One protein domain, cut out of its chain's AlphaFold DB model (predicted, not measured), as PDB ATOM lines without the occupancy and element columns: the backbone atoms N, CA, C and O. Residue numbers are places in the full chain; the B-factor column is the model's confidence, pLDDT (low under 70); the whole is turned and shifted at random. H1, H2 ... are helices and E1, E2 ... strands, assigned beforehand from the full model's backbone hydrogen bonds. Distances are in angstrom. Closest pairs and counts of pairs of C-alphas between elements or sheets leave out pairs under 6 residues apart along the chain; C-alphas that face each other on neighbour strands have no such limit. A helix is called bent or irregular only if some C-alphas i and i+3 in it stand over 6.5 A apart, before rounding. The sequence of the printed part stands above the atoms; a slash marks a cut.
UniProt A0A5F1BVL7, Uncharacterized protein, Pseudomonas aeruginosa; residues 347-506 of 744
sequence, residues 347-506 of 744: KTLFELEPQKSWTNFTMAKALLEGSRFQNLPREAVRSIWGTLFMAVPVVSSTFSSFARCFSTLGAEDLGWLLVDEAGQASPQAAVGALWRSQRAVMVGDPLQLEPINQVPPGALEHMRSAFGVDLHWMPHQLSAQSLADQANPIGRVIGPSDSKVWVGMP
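AT A GLANCE: This is residues 347 to 506 of the 744 residues of an uncharacterized protein of Pseudomonas aeruginosa (UniProt A0A5F1BVL7). A drawn-out row of small parts: at one end H2 and H3 cross, with H1 beyond them; in the middle H5 packs on a small parallel sheet of E1 and E2, and H4 touches H5 and the end of H2; at the other end are H7 and the hairpin of E3 and E4. H6 sits off to one side between two long links and touches no helix. The 160 printed residues hold seven named helices and four named strands, in the order H1 H2 H3 H4 E1 H5 E2 H6 H7 E3 E4, and the class is mostly helix. The whole is loose, with a radius of gyration of the C-alphas of 19.8 A, and elongated, spanning 63 by 36 by 22 A.

HOW THE PARTS SIT: E1, residues 417 to 419, and E2, residues 440 to 442, are parallel neighbours at 8 degrees, with N 419 and O 441 at 2.9 A, within hydrogen-bond range. With H5, residues 427 to 435, they form a strand-helix-strand unit, two parallel strands joined through a helix, whose crossover is right-handed. The closest C-alphas of H5 and E1 are those of Leu 434 and Leu 417, 7.1 A apart. H4, residues 399 to 405, touches H5 at Phe 399 and Ala 429, 5.9 A, the same way at a shallow tilt of 33 degrees, only just short of steep. H2, residues 354 to 369, touches H4 with residues 367 to 369 alone, closest at Leu 368 and Cys 405, 4.5 A. H3, residues 378 to 391, touches H2 at Ile 384 and Asn 360, 4.9 A, about perpendicular at 78 degrees. H1, residues 347 to 352, is close to H2 but not clearly touching, and near H3. H7, residues 480 to 487, only just touches H5, with 3 pairs of C-alphas within 8 A, closest at Ala 480 and Pro 427, 4.3 A. E3, residues 491 to 494, and E4, residues 501 to 504, form an antiparallel hairpin, with N 492 and O 503 at 2.9 A, within hydrogen-bond range. The closest C-alphas of H7 and E4 are those of Asp 485 and Gly 504, 4.4 A apart. H6, residues 457 to 467, is apart from H5 and H7, among others. In H1, H2, H3, H6 and H7 every O i to N i+4 pair is within hydrogen-bond range; H4 has 1 of 3, with 3 of 4 O i to N i+3 pairs, and H5 has 2 of 5, with 3 of 6.

IN THESE COORDINATES: H1 begins at C-alpha 347 (4.483, -35.152, -16.042). H2 is 22.7 A long, H3 20.4 A, H6 15.4 A and H5 12.5 A. H4 and H5 are only just irregular: C-alphas 400 and 403 are 6.6 A apart, C-alphas 429 and 432 7.0 A. E4 ends at C-alpha 504 (40.855, -45.998, -22.354).

THE WHOLE: The two C-alphas farthest apart, those of Leu 352 and Asp 498, are 62.8 A apart. The printed part has no cut. The links H4 to E1, E2 to H6 and H6 to H7 are long. The mean pLDDT of the printed part is 90.6, and no printed residue is under 70.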
ATOM      1  N   LYS A 347       5.869 -34.936 -15.620       95.56
ATOM      2  CA  LYS A 347       4.483 -35.152 -16.042       95.56
ATOM      3  C   LYS A 347       3.538 -34.218 -15.289       95.56
ATOM      4  O   LYS A 347       2.783 -33.502 -15.936       95.56
ATOM      5  N   THR A 348       3.641 -34.150 -13.959       96.75
ATOM      6  CA  THR A 348       2.844 -33.226 -13.139       96.75
ATOM      7  C   THR A 348       3.057 -31.776 -13.570       96.75
ATOM      8  O   THR A 348       2.086 -31.049 -13.733       96.75
ATOM      9  N   LEU A 349       4.292 -31.343 -13.849       95.81
ATOM     10  CA  LEU A 349       4.534 -29.992 -14.375       95.81
ATOM     11  C   LEU A 349       3.757 -29.726 -15.678       95.81
ATOM     12  O   LEU A 349       3.147 -28.668 -15.825       95.81
ATOM     13  N   PHE A 350       3.754 -30.678 -16.612       95.88
ATOM     14  CA  PHE A 350       3.036 -30.541 -17.882       95.88
ATOM     15  C   PHE A 350       1.510 -30.563 -17.716       95.88
ATOM     16  O   PHE A 350       0.821 -29.843 -18.438       95.88
ATOM     17  N   GLU A 351       0.992 -31.331 -16.754       94.62
ATOM     18  CA  GLU A 351      -0.431 -31.340 -16.378       94.62
ATOM     19  C   GLU A 351      -0.863 -29.977 -15.802       94.62
ATOM     20  O   GLU A 351      -1.936 -29.470 -16.125       94.62
ATOM     21  N   LEU A 352      -0.001 -29.346 -14.996       95.19
ATOM     22  CA  LEU A 352      -0.273 -28.059 -14.346       95.19
ATOM     23  C   LEU A 352      -0.125 -26.846 -15.287       95.19
ATOM     24  O   LEU A 352      -0.808 -25.828 -15.095       95.19
ATOM     25  N   GLU A 353       0.756 -26.950 -16.289       94.12
ATOM     26  CA  GLU A 353       1.134 -25.880 -17.226       94.12
ATOM     27  C   GLU A 353       1.053 -26.308 -18.712       94.12
ATOM     28  O   GLU A 353       2.040 -26.203 -19.459       94.12
ATOM     29  N   PRO A 354      -0.118 -26.760 -19.205       94.19
ATOM     30  CA  PRO A 354      -0.217 -27.382 -20.524       94.19
ATOM     31  C   PRO A 354       0.033 -26.408 -21.684       94.19
ATOM     32  O   PRO A 354       0.720 -26.751 -22.647       94.19
ATOM     33  N   GLN A 355      -0.455 -25.167 -21.584       92.31
ATOM     34  CA  GLN A 355      -0.309 -24.153 -22.641       92.31
ATOM     35  C   GLN A 355       1.146 -23.683 -22.809       92.31
ATOM     36  O   GLN A 355       1.646 -23.574 -23.933       92.31
ATOM     37  N   LYS A 356       1.855 -23.465 -21.690       93.50
ATOM     38  CA  LYS A 356       3.282 -23.103 -21.700       93.50
ATOM     39  C   LYS A 356       4.120 -24.245 -22.270       93.50
ATOM     40  O   LYS A 356       4.965 -24.022 -23.133       93.50
ATOM     41  N   SER A 357       3.826 -25.474 -21.846       94.88
ATOM     42  CA  SER A 357       4.507 -26.676 -22.334       94.88
ATOM     43  C   SER A 357       4.324 -26.852 -23.843       94.88
ATOM     44  O   SER A 357       5.306 -27.015 -24.565       94.88
ATOM     45  N   TRP A 358       3.091 -26.733 -24.352       94.69
ATOM     46  CA  TRP A 358       2.811 -26.847 -25.787       94.69
ATOM     47  C   TRP A 358       3.498 -25.762 -26.626       94.69
ATOM     48  O   TRP A 358       4.047 -26.054 -27.694       94.69
ATOM     49  N   THR A 359       3.522 -24.523 -26.127       93.94
ATOM     50  CA  THR A 359       4.263 -23.422 -26.761       93.94
ATOM     51  C   THR A 359       5.741 -23.778 -26.903       93.94
ATOM     52  O   THR A 359       6.296 -23.695 -28.000       93.94
ATOM     53  N   ASN A 360       6.363 -24.263 -25.825       94.94
ATOM     54  CA  ASN A 360       7.766 -24.662 -25.846       94.94
ATOM     55  C   ASN A 360       8.023 -25.853 -26.778       94.94
ATOM     56  O   ASN A 360       8.998 -25.815 -27.520       94.94
ATOM     57  N   PHE A 361       7.157 -26.871 -26.826       95.12
ATOM     58  CA  PHE A 361       7.320 -27.982 -27.778       95.12
ATOM     59  C   PHE A 361       7.221 -27.526 -29.236       95.12
ATOM     60  O   PHE A 361       8.001 -27.968 -30.080       95.12
ATOM     61  N   THR A 362       6.305 -26.601 -29.531       93.12
ATOM     62  CA  THR A 362       6.159 -26.024 -30.874       93.12
ATOM     63  C   THR A 362       7.420 -25.253 -31.276       93.12
ATOM     64  O   THR A 362       7.933 -25.428 -32.380       93.12
ATOM     65  N   MET A 363       7.969 -24.455 -30.356       92.62
ATOM     66  CA  MET A 363       9.221 -23.729 -30.581       92.62
ATOM     67  C   MET A 363      10.425 -24.673 -30.696       92.62
ATOM     68  O   MET A 363      11.280 -24.469 -31.554       92.62
ATOM     69  N   ALA A 364      10.481 -25.735 -29.888       92.38
ATOM     70  CA  ALA A 364      11.538 -26.743 -29.946       92.38
ATOM     71  C   ALA A 364      11.560 -27.457 -31.305       92.38
ATOM     72  O   ALA A 364      12.630 -27.611 -31.893       92.38
ATOM     73  N   LYS A 365      10.389 -27.827 -31.845       91.00
ATOM     74  CA  LYS A 365      10.262 -28.396 -33.197       91.00
ATOM     75  C   LYS A 365      10.860 -27.460 -34.252       91.00
ATOM     76  O   LYS A 365      11.692 -27.893 -35.042       91.00
ATOM     77  N   ALA A 366      10.498 -26.180 -34.220       89.44
ATOM     78  CA  ALA A 366      11.028 -25.192 -35.158       89.44
ATOM     79  C   ALA A 366      12.554 -25.002 -35.020       89.44
ATOM     80  O   ALA A 366      13.265 -24.933 -36.023       89.44
ATOM     81  N   LEU A 367      13.087 -24.985 -33.790       88.12
ATOM     82  CA  LEU A 367      14.537 -24.935 -33.552       88.12
ATOM     83  C   LEU A 367      15.261 -26.153 -34.147       88.12
ATOM     84  O   LEU A 367      16.284 -25.991 -34.808       88.12
ATOM     85  N   LEU A 368      14.713 -27.358 -33.965       87.06
ATOM     86  CA  LEU A 368      15.272 -28.602 -34.512       87.06
ATOM     87  C   LEU A 368      15.225 -28.652 -36.048       87.06
ATOM     88  O   LEU A 368      16.128 -29.207 -36.680       87.06
ATOM     89  N   GLU A 369      14.204 -28.044 -36.653       85.38
ATOM     90  CA  GLU A 369      14.078 -27.878 -38.107       85.38
ATOM     91  C   GLU A 369      15.086 -26.856 -38.669       85.38
ATOM     92  O   GLU A 369      15.374 -26.860 -39.868       85.38
ATOM     93  N   GLY A 370      15.726 -26.065 -37.803       75.62
ATOM     94  CA  GLY A 370      16.753 -25.086 -38.155       75.62
ATOM     95  C   GLY A 370      16.219 -23.660 -38.294       75.62
ATOM     96  O   GLY A 370      16.935 -22.790 -38.800       75.62
ATOM     97  N   SER A 371      14.983 -23.394 -37.858       81.00
ATOM     98  CA  SER A 371      14.443 -22.037 -37.807       81.00
ATOM     99  C   SER A 371      15.257 -21.171 -36.845       81.00
ATOM    100  O   SER A 371      15.580 -21.569 -35.726       81.00
ATOM    101  N   ARG A 372      15.573 -19.946 -37.278       70.50
ATOM    102  CA  ARG A 372      16.261 -18.949 -36.455       70.50
ATOM    103  C   ARG A 372      15.269 -17.881 -36.030       70.50
ATOM    104  O   ARG A 372      14.852 -17.060 -36.841       70.50
ATOM    105  N   PHE A 373      14.917 -17.884 -34.751       73.38
ATOM    106  CA  PHE A 373      14.127 -16.810 -34.166       73.38
ATOM    107  C   PHE A 373      15.037 -15.607 -33.913       73.38
ATOM    108  O   PHE A 373      15.944 -15.668 -33.083       73.38
ATOM    109  N   GLN A 374      14.832 -14.524 -34.664       71.38
ATOM    110  CA  GLN A 374      15.536 -13.269 -34.412       71.38
ATOM    111  C   GLN A 374      15.082 -12.699 -33.061       71.38
ATOM    112  O   GLN A 374      13.898 -12.746 -32.735       71.38
ATOM    113  N   ASN A 375      16.022 -12.159 -32.282       77.06
ATOM    114  CA  ASN A 375      15.770 -11.476 -31.005       77.06
ATOM    115  C   ASN A 375      15.167 -12.334 -29.872       77.06
ATOM    116  O   ASN A 375      14.640 -11.772 -28.913       77.06
ATOM    117  N   LEU A 376      15.259 -13.670 -29.925       81.81
ATOM    118  CA  LEU A 376      14.856 -14.496 -28.781       81.81
ATOM    119  C   LEU A 376      15.909 -14.396 -27.655       81.81
ATOM    120  O   LEU A 376      17.083 -14.685 -27.908       81.81
ATOM    121  N   PRO A 377      15.534 -14.036 -26.413       89.06
ATOM    122  CA  PRO A 377      16.469 -14.034 -25.292       89.06
ATOM    123  C   PRO A 377      17.067 -15.426 -25.058       89.06
ATOM    124  O   PRO A 377      16.369 -16.438 -25.174       89.06
ATOM    125  N   ARG A 378      18.343 -15.496 -24.657       87.19
ATOM    126  CA  ARG A 378      19.022 -16.776 -24.364       87.19
ATOM    127  C   ARG A 378      18.261 -17.607 -23.327       87.19
ATOM    128  O   ARG A 378      18.202 -18.826 -23.438       87.19
ATOM    129  N   GLU A 379      17.654 -16.958 -22.341       90.25
ATOM    130  CA  GLU A 379      16.854 -17.616 -21.305       90.25
ATOM    131  C   GLU A 379      15.610 -18.306 -21.877       90.25
ATOM    132  O   GLU A 379      15.296 -19.427 -21.483       90.25
ATOM    133  N   ALA A 380      14.956 -17.695 -22.868       90.62
ATOM    134  CA  ALA A 380      13.824 -18.303 -23.561       90.62
ATOM    135  C   ALA A 380      14.267 -19.531 -24.369       90.62
ATOM    136  O   ALA A 380      13.637 -20.582 -24.279       90.62
ATOM    137  N   VAL A 381      15.401 -19.441 -25.079       89.88
ATOM    138  CA  VAL A 381      16.002 -20.590 -25.781       89.88
ATOM    139  C   VAL A 381      16.304 -21.727 -24.801       89.88
ATOM    140  O   VAL A 381      15.937 -22.874 -25.054       89.88
ATOM    141  N   ARG A 382      16.919 -21.421 -23.651       90.62
ATOM    142  CA  ARG A 382      17.204 -22.416 -22.605       90.62
ATOM    143  C   ARG A 382      15.932 -23.028 -22.024       90.62
ATOM    144  O   ARG A 382      15.922 -24.226 -21.773       90.62
ATOM    145  N   SER A 383      14.873 -22.240 -21.843       93.12
ATOM    146  CA  SER A 383      13.566 -22.726 -21.381       93.12
ATOM    147  C   SER A 383      12.942 -23.709 -22.377       93.12
ATOM    148  O   SER A 383      12.520 -24.794 -21.983       93.12
ATOM    149  N   ILE A 384      12.981 -23.392 -23.676       94.19
ATOM    150  CA  ILE A 384      12.488 -24.270 -24.749       94.19
ATOM    151  C   ILE A 384      13.224 -25.616 -24.737       94.19
ATOM    152  O   ILE A 384      12.587 -26.671 -24.690       94.19
ATOM    153  N   TRP A 385      14.562 -25.589 -24.720       93.00
ATOM    154  CA  TRP A 385      15.377 -26.805 -24.640       93.00
ATOM    155  C   TRP A 385      15.159 -27.566 -23.330       93.00
ATOM    156  O   TRP A 385      15.039 -28.786 -23.348       93.00
ATOM    157  N   GLY A 386      15.048 -26.863 -22.201       93.44
ATOM    158  CA  GLY A 386      14.756 -27.462 -20.900       93.44
ATOM    159  C   GLY A 386      13.426 -28.213 -20.895       93.44
ATOM    160  O   GLY A 386      13.368 -29.351 -20.436       93.44
ATOM    161  N   THR A 387      12.368 -27.629 -21.467       95.62
ATOM    162  CA  THR A 387      11.072 -28.307 -21.624       95.62
ATOM    163  C   THR A 387      11.165 -29.529 -22.527       95.62
ATOM    164  O   THR A 387      10.616 -30.573 -22.173       95.62
ATOM    165  N   LEU A 388      11.896 -29.440 -23.645       94.31
ATOM    166  CA  LEU A 388      12.136 -30.599 -24.501       94.31
ATOM    167  C   LEU A 388      12.842 -31.720 -23.728       94.31
ATOM    168  O   LEU A 388      12.350 -32.843 -23.737       94.31
ATOM    169  N   PHE A 389      13.932 -31.424 -23.013       93.88
ATOM    170  CA  PHE A 389      14.705 -32.432 -22.278       93.88
ATOM    171  C   PHE A 389      13.979 -33.012 -21.056       93.88
ATOM    172  O   PHE A 389      14.272 -34.134 -20.649       93.88
ATOM    173  N   MET A 390      12.999 -32.304 -20.484       94.56
ATOM    174  CA  MET A 390      12.120 -32.872 -19.453       94.56
ATOM    175  C   MET A 390      11.203 -33.971 -20.012       94.56
ATOM    176  O   MET A 390      10.928 -34.942 -19.306       94.56
ATOM    177  N   ALA A 391      10.742 -33.831 -21.260       93.25
ATOM    178  CA  ALA A 391       9.915 -34.832 -21.937       93.25
ATOM    179  C   ALA A 391      10.749 -35.920 -22.630       93.25
ATOM    180  O   ALA A 391      10.372 -37.090 -22.628       93.25
ATOM    181  N   VAL A 392      11.884 -35.529 -23.213       92.25
ATOM    182  CA  VAL A 392      12.784 -36.365 -24.011       92.25
ATOM    183  C   VAL A 392      14.202 -36.234 -23.437       92.25
ATOM    184  O   VAL A 392      14.980 -35.401 -23.901       92.25
ATOM    185  N   PRO A 393      14.564 -37.037 -22.418       90.44
ATOM    186  CA  PRO A 393      15.835 -36.887 -21.699       90.44
ATOM    187  C   PRO A 393      17.088 -37.125 -22.549       90.44
ATOM    188  O   PRO A 393      18.181 -36.724 -22.154       90.44
ATOM    189  N   VAL A 394      16.943 -37.794 -23.697       93.12
ATOM    190  CA  VAL A 394      18.035 -38.130 -24.613       93.12
ATOM    191  C   VAL A 394      17.606 -37.814 -26.041       93.12
ATOM    192  O   VAL A 394      16.569 -38.290 -26.496       93.12
ATOM    193  N   VAL A 395      18.426 -37.044 -26.756       92.00
ATOM    194  CA  VAL A 395      18.242 -36.744 -28.182       92.00
ATOM    195  C   VAL A 395      19.447 -37.281 -28.941       92.00
ATOM    196  O   VAL A 395      20.581 -36.913 -28.639       92.00
ATOM    197  N   SER A 396      19.208 -38.140 -29.929       93.50
ATOM    198  CA  SER A 396      20.247 -38.657 -30.820       93.50
ATOM    199  C   SER A 396      20.351 -37.810 -32.092       93.50
ATOM    200  O   SER A 396      19.364 -37.289 -32.613       93.50
ATOM    201  N   SER A 397      21.573 -37.634 -32.592       92.62
ATOM    202  CA  SER A 397      21.844 -36.929 -33.846       92.62
ATOM    203  C   SER A 397      23.184 -37.384 -34.420       92.62
ATOM    204  O   SER A 397      24.086 -37.749 -33.672       92.62
ATOM    205  N   THR A 398      23.339 -37.323 -35.741       92.44
ATOM    206  CA  THR A 398      24.656 -37.446 -36.378       92.44
ATOM    207  C   THR A 398      25.434 -36.142 -36.214       92.44
ATOM    208  O   THR A 398      24.838 -35.063 -36.161       92.44
ATOM    209  N   PHE A 399      26.771 -36.191 -36.248       91.44
ATOM    210  CA  PHE A 399      27.583 -34.964 -36.219       91.44
ATOM    211  C   PHE A 399      27.234 -33.980 -37.345       91.44
ATOM    212  O   PHE A 399      27.213 -32.770 -37.122       91.44
ATOM    213  N   SER A 400      26.873 -34.487 -38.529       87.44
ATOM    214  CA  SER A 400      26.453 -33.661 -39.668       87.44
ATOM    215  C   SER A 400      25.170 -32.863 -39.400       87.44
ATOM    216  O   SER A 400      25.049 -31.723 -39.847       87.44
ATOM    217  N   SER A 401      24.220 -33.429 -38.650       89.81
ATOM    218  CA  SER A 401      22.957 -32.761 -38.305       89.81
ATOM    219  C   SER A 401      23.074 -31.903 -37.046       89.81
ATOM    220  O   SER A 401      22.352 -30.914 -36.904       89.81
ATOM    221  N   PHE A 402      24.009 -32.241 -36.157       90.62
ATOM    222  CA  PHE A 402      24.167 -31.613 -34.851       90.62
ATOM    223  C   PHE A 402      24.370 -30.095 -34.941       90.62
ATOM    224  O   PHE A 402      23.719 -29.328 -34.231       90.62
ATOM    225  N   ALA A 403      25.221 -29.639 -35.866       86.19
ATOM    226  CA  ALA A 403      25.500 -28.216 -36.054       86.19
ATOM    227  C   ALA A 403      24.246 -27.401 -36.416       86.19
ATOM    228  O   ALA A 403      24.115 -26.261 -35.972       86.19
ATOM    229  N   ARG A 404      23.322 -27.990 -37.189       87.12
ATOM    230  CA  ARG A 404      22.050 -27.365 -37.573       87.12
ATOM    231  C   ARG A 404      21.042 -27.412 -36.430       87.12
ATOM    232  O   ARG A 404      20.500 -26.375 -36.069       87.12
ATOM    233  N   CYS A 405      20.813 -28.590 -35.852       88.50
ATOM    234  CA  CYS A 405      19.758 -28.795 -34.856       88.50
ATOM    235  C   CYS A 405      20.040 -28.082 -33.525       88.50
ATOM    236  O   CYS A 405      19.109 -27.651 -32.856       88.50
ATOM    237  N   PHE A 406      21.313 -27.923 -33.155       89.81
ATOM    238  CA  PHE A 406      21.728 -27.314 -31.887       89.81
ATOM    239  C   PHE A 406      22.416 -25.957 -32.080       89.81
ATOM    240  O   PHE A 406      23.163 -25.500 -31.213       89.81
ATOM    241  N   SER A 407      22.174 -25.280 -33.212       86.62
ATOM    242  CA  SER A 407      22.858 -24.023 -33.543       86.62
ATOM    243  C   SER A 407      22.602 -22.891 -32.543       86.62
ATOM    244  O   SER A 407      23.409 -21.971 -32.455       86.62
ATOM    245  N   THR A 408      21.482 -22.948 -31.813       88.31
ATOM    246  CA  THR A 408      21.060 -21.924 -30.841       88.31
ATOM    247  C   THR A 408      21.639 -22.109 -29.445       88.31
ATOM    248  O   THR A 408      21.516 -21.208 -28.618       88.31
ATOM    249  N   LEU A 409      22.274 -23.251 -29.175       89.38
ATOM    250  CA  LEU A 409      23.004 -23.460 -27.932       89.38
ATOM    251  C   LEU A 409      24.346 -22.712 -27.977       89.38
ATOM    252  O   LEU A 409      24.823 -22.321 -29.039       89.38
ATOM    253  N   GLY A 410      24.959 -22.484 -26.830       90.00
ATOM    254  CA  GLY A 410      26.292 -21.917 -26.664       90.00
ATOM    255  C   GLY A 410      27.259 -22.928 -26.057       90.00
ATOM    256  O   GLY A 410      26.981 -24.129 -26.029       90.00
ATOM    257  N   ALA A 411      28.394 -22.425 -25.571       93.88
ATOM    258  CA  ALA A 411      29.357 -23.232 -24.837       93.88
ATOM    259  C   ALA A 411      28.707 -23.829 -23.582       93.88
ATOM    260  O   ALA A 411      28.016 -23.108 -22.859       93.88
ATOM    261  N   GLU A 412      28.943 -25.120 -23.340       94.50
ATOM    262  CA  GLU A 412      28.527 -25.824 -22.113       94.50
ATOM    263  C   GLU A 412      27.014 -25.788 -21.785       94.50
ATOM    264  O   GLU A 412      26.604 -26.045 -20.648       94.50
ATOM    265  N   ASP A 413      26.157 -25.494 -22.768       92.25
ATOM    266  CA  ASP A 413      24.700 -25.481 -22.578       92.25
ATOM    267  C   ASP A 413      24.103 -26.902 -22.470       92.25
ATOM    268  O   ASP A 413      23.019 -27.071 -21.907       92.25
ATOM    269  N   LEU A 414      24.803 -27.928 -22.966       93.50
ATOM    270  CA  LEU A 414      24.458 -29.340 -22.801       93.50
ATOM    271  C   LEU A 414      25.206 -29.942 -21.610       93.50
ATOM    272  O   LEU A 414      26.413 -29.769 -21.450       93.50
ATOM    273  N   GLY A 415      24.498 -30.703 -20.774       94.88
ATOM    274  CA  GLY A 415      25.113 -31.345 -19.609       94.88
ATOM    275  C   GLY A 415      26.031 -32.516 -19.972       94.88
ATOM    276  O   GLY A 415      27.100 -32.665 -19.383       94.88
ATOM    277  N   TRP A 416      25.614 -33.343 -20.933       97.25
ATOM    278  CA  TRP A 416      26.326 -34.550 -21.348       97.25
ATOM    279  C   TRP A 416      26.229 -34.755 -22.859       97.25
ATOM    280  O   TRP A 416      25.146 -34.648 -23.431       97.25
ATOM    281  N   LEU A 417      27.354 -35.116 -23.469       96.88
ATOM    282  CA  LEU A 417      27.458 -35.653 -24.820       96.88
ATOM    283  C   LEU A 417      27.859 -37.124 -24.736       96.88
ATOM    284  O   LEU A 417      28.832 -37.464 -24.065       96.88
ATOM    285  N   LEU A 418      27.130 -37.989 -25.430       97.19
ATOM    286  CA  LEU A 418      27.510 -39.382 -25.626       97.19
ATOM    287  C   LEU A 418      27.773 -39.567 -27.115       97.19
ATOM    288  O   LEU A 418      26.891 -39.300 -27.931       97.19
ATOM    289  N   VAL A 419      28.989 -39.977 -27.458       96.19
ATOM    290  CA  VAL A 419      29.379 -40.290 -28.831       96.19
ATOM    291  C   VAL A 419      29.582 -41.788 -28.905       96.19
ATOM    292  O   VAL A 419      30.494 -42.311 -28.272       96.19
ATOM    293  N   ASP A 420      28.723 -42.451 -29.663       93.69
ATOM    294  CA  ASP A 420      28.887 -43.858 -30.002       93.69
ATOM    295  C   ASP A 420      29.667 -43.991 -31.316       93.69
ATOM    296  O   ASP A 420      29.675 -43.064 -32.133       93.69
ATOM    297  N   GLU A 421      30.328 -45.130 -31.515       91.75
ATOM    298  CA  GLU A 421      31.176 -45.410 -32.679       91.75
ATOM    299  C   GLU A 421      32.254 -44.330 -32.936       91.75
ATOM    300  O   GLU A 421      32.626 -44.021 -34.072       91.75
ATOM    301  N   ALA A 422      32.809 -43.752 -31.865       94.00
ATOM    302  CA  ALA A 422      33.781 -42.659 -31.931       94.00
ATOM    303  C   ALA A 422      35.090 -43.037 -32.660       94.00
ATOM    304  O   ALA A 422      35.826 -42.148 -33.096       94.00
ATOM    305  N   GLY A 423      35.368 -44.337 -32.828       90.81
ATOM    306  CA  GLY A 423      36.484 -44.857 -33.628       90.81
ATOM    307  C   GLY A 423      36.360 -44.528 -35.119       90.81
ATOM    308  O   GLY A 423      37.370 -44.340 -35.787       90.81
ATOM    309  N   GLN A 424      35.131 -44.350 -35.614       89.38
ATOM    310  CA  GLN A 424      34.843 -43.968 -36.999       89.38
ATOM    311  C   GLN A 424      34.673 -42.457 -37.186       89.38
ATOM    312  O   GLN A 424      34.616 -41.955 -38.311       89.38
ATOM    313  N   ALA A 425      34.538 -41.709 -36.093       91.06
ATOM    314  CA  ALA A 425      34.353 -40.273 -36.155       91.06
ATOM    315  C   ALA A 425      35.707 -39.581 -36.289       91.06
ATOM    316  O   ALA A 425      36.597 -39.749 -35.459       91.06
ATOM    317  N   SER A 426      35.853 -38.736 -37.305       90.19
ATOM    318  CA  SER A 426      37.007 -37.844 -37.381       90.19
ATOM    319  C   SER A 426      36.975 -36.830 -36.221       90.19
ATOM    320  O   SER A 426      35.888 -36.298 -35.949       90.19
ATOM    321  N   PRO A 427      38.110 -36.477 -35.589       91.25
ATOM    322  CA  PRO A 427      38.147 -35.530 -34.471       91.25
ATOM    323  C   PRO A 427      37.402 -34.215 -34.734       91.25
ATOM    324  O   PRO A 427      36.617 -33.760 -33.903       91.25
ATOM    325  N   GLN A 428      37.573 -33.639 -35.927       88.62
ATOM    326  CA  GLN A 428      36.959 -32.372 -36.331       88.62
ATOM    327  C   GLN A 428      35.423 -32.393 -36.309       88.62
ATOM    328  O   GLN A 428      34.801 -31.363 -36.055       88.62
ATOM    329  N   ALA A 429      34.801 -33.556 -36.526       90.31
ATOM    330  CA  ALA A 429      33.346 -33.690 -36.509       90.31
ATOM    331  C   ALA A 429      32.774 -33.550 -35.087       90.31
ATOM    332  O   ALA A 429      31.665 -33.044 -34.915       90.31
ATOM    333  N   ALA A 430      33.542 -33.948 -34.066       93.19
ATOM    334  CA  ALA A 430      33.107 -33.924 -32.672       93.19
ATOM    335  C   ALA A 430      33.259 -32.546 -32.007       93.19
ATOM    336  O   ALA A 430      32.532 -32.246 -31.058       93.19
ATOM    337  N   VAL A 431      34.155 -31.681 -32.507       92.50
ATOM    338  CA  VAL A 431      34.522 -30.397 -31.871       92.50
ATOM    339  C   VAL A 431      33.305 -29.523 -31.562       92.50
ATOM    340  O   VAL A 431      33.171 -29.012 -30.451       92.50
ATOM    341  N   GLY A 432      32.386 -29.374 -32.520       93.00
ATOM    342  CA  GLY A 432      31.198 -28.536 -32.341       93.00
ATOM    343  C   GLY A 432      30.232 -29.064 -31.276       93.00
ATOM    344  O   GLY A 432      29.571 -28.272 -30.607       93.00
ATOM    345  N   ALA A 433      30.156 -30.385 -31.099       95.12
ATOM    346  CA  ALA A 433      29.347 -31.005 -30.055       95.12
ATOM    347  C   ALA A 433      30.033 -30.919 -28.687       95.12
ATOM    348  O   ALA A 433      29.382 -30.595 -27.692       95.12
ATOM    349  N   LEU A 434      31.351 -31.138 -28.652       95.44
ATOM    350  CA  LEU A 434      32.169 -31.019 -27.448       95.44
ATOM    351  C   LEU A 434      32.118 -29.608 -26.867       95.44
ATOM    352  O   LEU A 434      31.846 -29.454 -25.686       95.44
ATOM    353  N   TRP A 435      32.277 -28.578 -27.701       95.69
ATOM    354  CA  TRP A 435      32.225 -27.181 -27.262       95.69
ATOM    355  C   TRP A 435      30.905 -26.819 -26.562       95.69
ATOM    356  O   TRP A 435      30.886 -26.027 -25.621       95.69
ATOM    357  N   ARG A 436      29.788 -27.420 -26.990       94.75
ATOM    358  CA  ARG A 436      28.459 -27.182 -26.409       94.75
ATOM    359  C   ARG A 436      28.188 -27.993 -25.146       94.75
ATOM    360  O   ARG A 436      27.134 -27.800 -24.550       94.75
ATOM    361  N   SER A 437      29.087 -28.890 -24.747       96.25
ATOM    362  CA  SER A 437      28.824 -29.900 -23.723       96.25
ATOM    363  C   SER A 437      29.775 -29.772 -22.538       96.25
ATOM    364  O   SER A 437      30.976 -29.623 -22.715       96.25
ATOM    365  N   GLN A 438      29.249 -29.881 -21.320       97.25
ATOM    366  CA  GLN A 438      30.053 -29.830 -20.089       97.25
ATOM    367  C   GLN A 438      30.884 -31.095 -19.878       97.25
ATOM    368  O   GLN A 438      31.942 -31.067 -19.254       97.25
ATOM    369  N   ARG A 439      30.360 -32.237 -20.327       97.56
ATOM    370  CA  ARG A 439      30.973 -33.556 -20.168       97.56
ATOM    371  C   ARG A 439      30.727 -34.370 -21.422       97.56
ATOM    372  O   ARG A 439      29.654 -34.267 -22.019       97.56
ATOM    373  N   ALA A 440      31.688 -35.207 -21.783       96.06
ATOM    374  CA  ALA A 440      31.573 -36.107 -22.915       96.06
ATOM    375  C   ALA A 440      32.003 -37.521 -22.530       96.06
ATOM    376  O   ALA A 440      32.940 -37.703 -21.752       96.06
ATOM    377  N   VAL A 441      31.314 -38.507 -23.091       96.44
ATOM    378  CA  VAL A 441      31.716 -39.911 -23.083       96.44
ATOM    379  C   VAL A 441      31.886 -40.328 -24.536       96.44
ATOM    380  O   VAL A 441      30.936 -40.235 -25.314       96.44
ATOM    381  N   MET A 442      33.098 -40.752 -24.889       95.62
ATOM    382  CA  MET A 442      33.412 -41.321 -26.196       95.62
ATOM    383  C   MET A 442      33.429 -42.837 -26.058       95.62
ATOM    384  O   MET A 442      34.143 -43.369 -25.205       95.62
ATOM    385  N   VAL A 443      32.604 -43.510 -26.850       95.00
ATOM    386  CA  VAL A 443      32.505 -44.964 -26.903       95.00
ATOM    387  C   VAL A 443      32.793 -45.391 -28.329       95.00
ATOM    388  O   VAL A 443      32.239 -44.851 -29.283       95.00
ATOM    389  N   GLY A 444      33.676 -46.363 -28.480       92.44
ATOM    390  CA  GLY A 444      34.085 -46.882 -29.767       92.44
ATOM    391  C   GLY A 444      35.198 -47.898 -29.591       92.44
ATOM    392  O   GLY A 444      35.688 -48.123 -28.486       92.44
ATOM    393  N   ASP A 445      35.592 -48.502 -30.700       91.00
ATOM    394  CA  ASP A 445      36.667 -49.480 -30.732       91.00
ATOM    395  C   ASP A 445      37.739 -49.032 -31.734       91.00
ATOM    396  O   ASP A 445      37.472 -49.028 -32.940       91.00
ATOM    397  N   PRO A 446      38.941 -48.641 -31.271       87.94
ATOM    398  CA  PRO A 446      40.014 -48.206 -32.161       87.94
ATOM    399  C   PRO A 446      40.586 -49.349 -33.020       87.94
ATOM    400  O   PRO A 446      41.325 -49.077 -33.960       87.94
ATOM    401  N   LEU A 447      40.250 -50.612 -32.723       88.06
ATOM    402  CA  LEU A 447      40.663 -51.803 -33.479       88.06
ATOM    403  C   LEU A 447      39.596 -52.262 -34.502       88.06
ATOM    404  O   LEU A 447      39.762 -53.289 -35.170       88.06
ATOM    405  N   GLN A 448      38.492 -51.515 -34.635       87.62
ATOM    406  CA  GLN A 448      37.500 -51.655 -35.713       87.62
ATOM    407  C   GLN A 448      37.750 -50.619 -36.824       87.62
ATOM    408  O   GLN A 448      38.889 -50.242 -37.065       87.62
ATOM    409  N   LEU A 449      36.738 -50.215 -37.597       83.75
ATOM    410  CA  LEU A 449      36.958 -49.335 -38.749       83.75
ATOM    411  C   LEU A 449      37.382 -47.925 -38.326       83.75
ATOM    412  O   LEU A 449      36.828 -47.338 -37.398       83.75
ATOM    413  N   GLU A 450      38.339 -47.388 -39.077       85.81
ATOM    414  CA  GLU A 450      38.838 -46.021 -38.953       85.81
ATOM    415  C   GLU A 450      37.956 -45.032 -39.739       85.81
ATOM    416  O   GLU A 450      37.198 -45.442 -40.630       85.81
ATOM    417  N   PRO A 451      38.048 -43.717 -39.458       84.69
ATOM    418  CA  PRO A 451      37.326 -42.708 -40.218       84.69
ATOM    419  C   PRO A 451      37.758 -42.717 -41.689       84.69
ATOM    420  O   PRO A 451      38.945 -42.666 -42.008       84.69
ATOM    421  N   ILE A 452      36.791 -42.715 -42.608       80.31
ATOM    422  CA  ILE A 452      37.087 -42.657 -44.044       80.31
ATOM    423  C   ILE A 452      37.501 -41.229 -44.412       80.31
ATOM    424  O   ILE A 452      36.694 -40.299 -44.334       80.31
ATOM    425  N   ASN A 453      38.742 -41.062 -44.870       78.88
ATOM    426  CA  ASN A 453      39.228 -39.805 -45.428       78.88
ATOM    427  C   ASN A 453      39.308 -39.894 -46.956       78.88
ATOM    428  O   ASN A 453      40.012 -40.736 -47.504       78.88
ATOM    429  N   GLN A 454      38.578 -39.017 -47.644       80.88
ATOM    430  CA  GLN A 454      38.559 -38.971 -49.109       80.88
ATOM    431  C   GLN A 454      39.763 -38.228 -49.699       80.88
ATOM    432  O   GLN A 454      40.022 -38.331 -50.896       80.88
ATOM    433  N   VAL A 455      40.482 -37.449 -48.885       85.81
ATOM    434  CA  VAL A 455      41.623 -36.660 -49.346       85.81
ATOM    435  C   VAL A 455      42.862 -37.559 -49.411       85.81
ATOM    436  O   VAL A 455      43.222 -38.156 -48.393       85.81
ATOM    437  N   PRO A 456      43.553 -37.639 -50.565       87.25
ATOM    438  CA  PRO A 456      44.761 -38.445 -50.694       87.25
ATOM    439  C   PRO A 456      45.851 -38.035 -49.684       87.25
ATOM    440  O   PRO A 456      46.045 -36.832 -49.466       87.25
ATOM    441  N   PRO A 457      46.631 -38.985 -49.131       85.38
ATOM    442  CA  PRO A 457      47.667 -38.690 -48.136       85.38
ATOM    443  C   PRO A 457      48.673 -37.615 -48.571       85.38
ATOM    444  O   PRO A 457      49.008 -36.736 -47.782       85.38
ATOM    445  N   GLY A 458      49.092 -37.616 -49.843       89.94
ATOM    446  CA  GLY A 458      50.017 -36.604 -50.371       89.94
ATOM    447  C   GLY A 458      49.453 -35.177 -50.345       89.94
ATOM    448  O   GLY A 458      50.185 -34.229 -50.072       89.94
ATOM    449  N   ALA A 459      48.143 -35.014 -50.559       91.50
ATOM    450  CA  ALA A 459      47.490 -33.709 -50.466       91.50
ATOM    451  C   ALA A 459      47.389 -33.238 -49.008       91.50
ATOM    452  O   ALA A 459      47.623 -32.062 -48.724       91.50
ATOM    453  N   LEU A 460      47.103 -34.157 -48.076       89.62
ATOM    454  CA  LEU A 460      47.115 -33.857 -46.643       89.62
ATOM    455  C   LEU A 460      48.507 -33.422 -46.174       89.62
ATOM    456  O   LEU A 460      48.609 -32.458 -45.422       89.62
ATOM    457  N   GLU A 461      49.570 -34.077 -46.647       90.88
ATOM    458  CA  GLU A 461      50.947 -33.756 -46.253       90.88
ATOM    459  C   GLU A 461      51.382 -32.373 -46.752       90.88
ATOM    460  O   GLU A 461      52.023 -31.604 -46.026       90.88
ATOM    461  N   HIS A 462      50.964 -32.015 -47.968       92.94
ATOM    462  CA  HIS A 462      51.182 -30.680 -48.512       92.94
ATOM    463  C   HIS A 462      50.464 -29.605 -47.683       92.94
ATOM    464  O   HIS A 462      51.081 -28.610 -47.301       92.94
ATOM    465  N   MET A 463      49.185 -29.817 -47.340       91.06
ATOM    466  CA  MET A 463      48.429 -28.896 -46.477       91.06
ATOM    467  C   MET A 463      49.060 -28.783 -45.085       91.06
ATOM    468  O   MET A 463      49.259 -27.676 -44.589       91.06
ATOM    469  N   ARG A 464      49.419 -29.916 -44.470       92.44
ATOM    470  CA  ARG A 464      50.070 -29.970 -43.157       92.44
ATOM    471  C   ARG A 464      51.334 -29.112 -43.135       92.44
ATOM    472  O   ARG A 464      51.486 -28.271 -42.250       92.44
ATOM    473  N   SER A 465      52.203 -29.302 -44.128       92.50
ATOM    474  CA  SER A 465      53.458 -28.560 -44.262       92.50
ATOM    475  C   SER A 465      53.218 -27.063 -44.477       92.50
ATOM    476  O   SER A 465      53.871 -26.245 -43.834       92.50
ATOM    477  N   ALA A 466      52.243 -26.694 -45.316       95.00
ATOM    478  CA  ALA A 466      51.906 -25.297 -45.591       95.00
ATOM    479  C   ALA A 466      51.366 -24.543 -44.360       95.00
ATOM    480  O   ALA A 466      51.660 -23.362 -44.187       95.00
ATOM    481  N   PHE A 467      50.595 -25.216 -43.499       94.19
ATOM    482  CA  PHE A 467      50.016 -24.626 -42.286       94.19
ATOM    483  C   PHE A 467      50.849 -24.864 -41.013       94.19
ATOM    484  O   PHE A 467      50.436 -24.437 -39.936       94.19
ATOM    485  N   GLY A 468      52.009 -25.529 -41.110       94.25
ATOM    486  CA  GLY A 468      52.877 -25.811 -39.961       94.25
ATOM    487  C   GLY A 468      52.230 -26.713 -38.904       94.25
ATOM    488  O   GLY A 468      52.498 -26.565 -37.715       94.25
ATOM    489  N   VAL A 469      51.345 -27.619 -39.323       91.56
ATOM    490  CA  VAL A 469      50.623 -28.527 -38.424       91.56
ATOM    491  C   VAL A 469      51.513 -29.725 -38.076       91.56
ATOM    492  O   VAL A 469      52.206 -30.264 -38.938       91.56
ATOM    493  N   ASP A 470      51.516 -30.161 -36.818       91.31
ATOM    494  CA  ASP A 470      52.274 -31.351 -36.409       91.31
ATOM    495  C   ASP A 470      51.733 -32.627 -37.088       91.31
ATOM    496  O   ASP A 470      50.526 -32.751 -37.311       91.31
ATOM    497  N   LEU A 471      52.620 -33.575 -37.417       88.38
ATOM    498  CA  LEU A 471      52.262 -34.847 -38.063       88.38
ATOM    499  C   LEU A 471      51.230 -35.642 -37.256       88.38
ATOM    500  O   LEU A 471      50.381 -36.309 -37.839       88.38
ATOM    501  N   HIS A 472      51.250 -35.515 -35.931       88.56
ATOM    502  CA  HIS A 472      50.272 -36.130 -35.046       88.56
ATOM    503  C   HIS A 472      48.825 -35.795 -35.436       88.56
ATOM    504  O   HIS A 472      47.955 -36.648 -35.320       88.56
ATOM    505  N   TRP A 473      48.555 -34.586 -35.942       88.12
ATOM    506  CA  TRP A 473      47.201 -34.117 -36.268       88.12
ATOM    507  C   TRP A 473      46.719 -34.509 -37.668       88.12
ATOM    508  O   TRP A 473      45.740 -33.947 -38.169       88.12
ATOM    509  N   MET A 474      47.382 -35.463 -38.323       85.75
ATOM    510  CA  MET A 474      46.977 -35.914 -39.648       85.75
ATOM    511  C   MET A 474      45.583 -36.566 -39.613       85.75
ATOM    512  O   MET A 474      45.389 -37.567 -38.920       85.75
ATOM    513  N   PRO A 475      44.600 -36.085 -40.405       80.31
ATOM    514  CA  PRO A 475      43.212 -36.549 -40.288       80.31
ATOM    515  C   PRO A 475      42.974 -38.019 -40.661       80.31
ATOM    516  O   PRO A 475      41.888 -38.532 -40.420       80.31
ATOM    517  N   HIS A 476      43.945 -38.680 -41.298       80.62
ATOM    518  CA  HIS A 476      43.883 -40.103 -41.650       80.62
ATOM    519  C   HIS A 476      44.518 -41.020 -40.587       80.62
ATOM    520  O   HIS A 476      44.512 -42.231 -40.760       80.62
ATOM    521  N   GLN A 477      45.093 -40.456 -39.515       82.56
ATOM    522  CA  GLN A 477      45.790 -41.204 -38.457       82.56
ATOM    523  C   GLN A 477      45.041 -41.195 -37.120       82.56
ATOM    524  O   GLN A 477      45.407 -41.931 -36.206       82.56
ATOM    525  N   LEU A 478      44.014 -40.354 -36.984       88.62
ATOM    526  CA  LEU A 478      43.307 -40.131 -35.729       88.62
ATOM    527  C   LEU A 478      41.799 -40.298 -35.885       88.62
ATOM    528  O   LEU A 478      41.200 -39.890 -36.880       88.62
ATOM    529  N   SER A 479      41.180 -40.794 -34.821       92.75
ATOM    530  CA  SER A 479      39.741 -40.756 -34.594       92.75
ATOM    531  C   SER A 479      39.418 -39.958 -33.331       92.75
ATOM    532  O   SER A 479      40.289 -39.635 -32.518       92.75
ATOM    533  N   ALA A 480      38.144 -39.617 -33.145       93.62
ATOM    534  CA  ALA A 480      37.678 -39.008 -31.907       93.62
ATOM    535  C   ALA A 480      37.935 -39.940 -30.707       93.62
ATOM    536  O   ALA A 480      38.311 -39.459 -29.637       93.62
ATOM    537  N   GLN A 481      37.799 -41.260 -30.900       94.50
ATOM    538  CA  GLN A 481      38.117 -42.262 -29.882       94.50
ATOM    539  C   GLN A 481      39.605 -42.271 -29.531       94.50
ATOM    540  O   GLN A 481      39.931 -42.205 -28.353       94.50
ATOM    541  N   SER A 482      40.511 -42.294 -30.516       92.19
ATOM    542  CA  SER A 482      41.949 -42.403 -30.232       92.19
ATOM    543  C   SER A 482      42.470 -41.221 -29.410       92.19
ATOM    544  O   SER A 482      43.297 -41.403 -28.521       92.19
ATOM    545  N   LEU A 483      41.963 -40.010 -29.663       92.62
ATOM    546  CA  LEU A 483      42.291 -38.833 -28.854       92.62
ATOM    547  C   LEU A 483      41.686 -38.905 -27.447       92.62
ATOM    548  O   LEU A 483      42.336 -38.518 -26.477       92.62
ATOM    549  N   ALA A 484      40.458 -39.412 -27.321       94.25
ATOM    550  CA  ALA A 484      39.823 -39.606 -26.022       94.25
ATOM    551  C   ALA A 484      40.551 -40.661 -25.176       94.25
ATOM    552  O   ALA A 484      40.745 -40.454 -23.979       94.25
ATOM    553  N   ASP A 485      41.013 -41.745 -25.800       94.94
ATOM    554  CA  ASP A 485      41.810 -42.787 -25.158       94.94
ATOM    555  C   ASP A 485      43.151 -42.236 -24.670       94.94
ATOM    556  O   ASP A 485      43.514 -42.451 -23.516       94.94
ATOM    557  N   GLN A 486      43.866 -41.475 -25.506       92.00
ATOM    558  CA  GLN A 486      45.137 -40.836 -25.132       92.00
ATOM    559  C   GLN A 486      44.985 -39.848 -23.968       92.00
ATOM    560  O   GLN A 486      45.880 -39.734 -23.132       92.00
ATOM    561  N   ALA A 487      43.851 -39.149 -23.890       93.06
ATOM    562  CA  ALA A 487      43.541 -38.257 -22.776       93.06
ATOM    563  C   ALA A 487      43.142 -39.007 -21.490       93.06
ATOM    564  O   ALA A 487      43.108 -38.404 -20.415       93.06
ATOM    565  N   ASN A 488      42.826 -40.303 -21.575       94.62
ATOM    566  CA  ASN A 488      42.397 -41.104 -20.438       94.62
ATOM    567  C   ASN A 488      43.608 -41.735 -19.721       94.62
ATOM    568  O   ASN A 488      44.270 -42.605 -20.290       94.62
ATOM    569  N   PRO A 489      43.889 -41.370 -18.452       93.00
ATOM    570  CA  PRO A 489      45.010 -41.941 -17.705       93.00
ATOM    571  C   PRO A 489      44.786 -43.409 -17.316       93.00
ATOM    572  O   PRO A 489      45.717 -44.075 -16.864       93.00
ATOM    573  N   ILE A 490      43.555 -43.913 -17.448       92.25
ATOM    574  CA  ILE A 490      43.180 -45.278 -17.092       92.25
ATOM    575  C   ILE A 490      42.878 -46.048 -18.371       92.25
ATOM    576  O   ILE A 490      41.895 -45.789 -19.064       92.25
ATOM    577  N   GLY A 491      43.694 -47.053 -18.651       92.75
ATOM    578  CA  GLY A 491      43.568 -47.829 -19.870       92.75
ATOM    579  C   GLY A 491      44.524 -49.003 -19.920       92.75
ATOM    580  O   GLY A 491      45.174 -49.361 -18.933       92.75
ATOM    581  N   ARG A 492      44.578 -49.630 -21.091       90.56
ATOM    582  CA  ARG A 492      45.470 -50.748 -21.371       90.56
ATOM    583  C   ARG A 492      45.903 -50.709 -22.825       90.56
ATOM    584  O   ARG A 492      45.135 -50.343 -23.705       90.56
ATOM    585  N   VAL A 493      47.127 -51.162 -23.065       92.56
ATOM    586  CA  VAL A 493      47.611 -51.440 -24.414       92.56
ATOM    587  C   VAL A 493      47.015 -52.763 -24.909       92.56
ATOM    588  O   VAL A 493      47.239 -53.804 -24.284       92.56
ATOM    589  N   ILE A 494      46.252 -52.718 -26.002       91.00
ATOM    590  CA  ILE A 494      45.578 -53.866 -26.632       91.00
ATOM    591  C   ILE A 494      45.936 -53.897 -28.122       91.00
ATOM    592  O   ILE A 494      46.254 -52.869 -28.716       91.00
ATOM    593  N   GLY A 495      45.891 -55.086 -28.716       88.81
ATOM    594  CA  GLY A 495      46.056 -55.297 -30.147       88.81
ATOM    595  C   GLY A 495      47.272 -56.162 -30.479       88.81
ATOM    596  O   GLY A 495      48.074 -56.472 -29.591       88.81
ATOM    597  N   PRO A 496      47.409 -56.559 -31.755       84.81
ATOM    598  CA  PRO A 496      48.536 -57.339 -32.250       84.81
ATOM    599  C   PRO A 496      49.877 -56.668 -31.957       84.81
ATOM    600  O   PRO A 496      49.965 -55.447 -31.845       84.81
ATOM    601  N   SER A 497      50.943 -57.465 -31.868       81.38
ATOM    602  CA  SER A 497      52.285 -56.993 -31.483       81.38
ATOM    603  C   SER A 497      52.835 -55.841 -32.335       81.38
ATOM    604  O   SER A 497      53.588 -55.022 -31.817       81.38
ATOM    605  N   ASP A 498      52.441 -55.757 -33.602       81.69
ATOM    606  CA  ASP A 498      52.844 -54.747 -34.585       81.69
ATOM    607  C   ASP A 498      51.897 -53.536 -34.669       81.69
ATOM    608  O   ASP A 498      52.208 -52.563 -35.350       81.69
ATOM    609  N   SER A 499      50.761 -53.557 -33.968       82.31
ATOM    610  CA  SER A 499      49.754 -52.489 -34.012       82.31
ATOM    611  C   SER A 499      49.083 -52.262 -32.653       82.31
ATOM    612  O   SER A 499      47.867 -52.075 -32.562       82.31
ATOM    613  N   LYS A 500      49.869 -52.324 -31.576       89.38
ATOM    614  CA  LYS A 500      49.396 -52.087 -30.210       89.38
ATOM    615  C   LYS A 500      48.914 -50.647 -30.036       89.38
ATOM    616  O   LYS A 500      49.643 -49.707 -30.341       89.38
ATOM    617  N   VAL A 501      47.726 -50.484 -29.461       91.00
ATOM    618  CA  VAL A 501      47.113 -49.177 -29.194       91.00
ATOM    619  C   VAL A 501      46.722 -49.047 -27.728       91.00
ATOM    620  O   VAL A 501      46.337 -50.022 -27.081       91.00
ATOM    621  N   TRP A 502      46.837 -47.836 -27.185       94.00
ATOM    622  CA  TRP A 502      46.301 -47.508 -25.867       94.00
ATOM    623  C   TRP A 502      44.787 -47.323 -25.967       94.00
ATOM    624  O   TRP A 502      44.330 -46.478 -26.730       94.00
ATOM    625  N   VAL A 503      44.032 -48.101 -25.192       94.38
ATOM    626  CA  VAL A 503      42.568 -48.021 -25.111       94.38
ATOM    627  C   VAL A 503      42.176 -47.574 -23.709       94.38
ATOM    628  O   VAL A 503      42.595 -48.189 -22.721       94.38
ATOM    629  N   GLY A 504      41.373 -46.515 -23.612       94.12
ATOM    630  CA  GLY A 504      40.855 -45.998 -22.354       94.12
ATOM    631  C   GLY A 504      39.715 -46.873 -21.841       94.12
ATOM    632  O   GLY A 504      38.751 -47.118 -22.554       94.12
ATOM    633  N   MET A 505      39.814 -47.343 -20.595       92.62
ATOM    634  CA  MET A 505      38.778 -48.154 -19.924       92.62
ATOM    635  C   MET A 505      38.131 -49.256 -20.811       92.62
ATOM    636  O   MET A 505      36.910 -49.259 -20.989       92.62
ATOM    637  N   PRO A 506      38.912 -50.202 -21.367       92.12
ATOM    638  CA  PRO A 506      38.397 -51.201 -22.301       92.12
ATOM    639  C   PRO A 506      37.379 -52.144 -21.645       92.12
ATOM    640  O   PRO A 506      37.601 -52.644 -20.543       92.12
TER     641      PRO A 506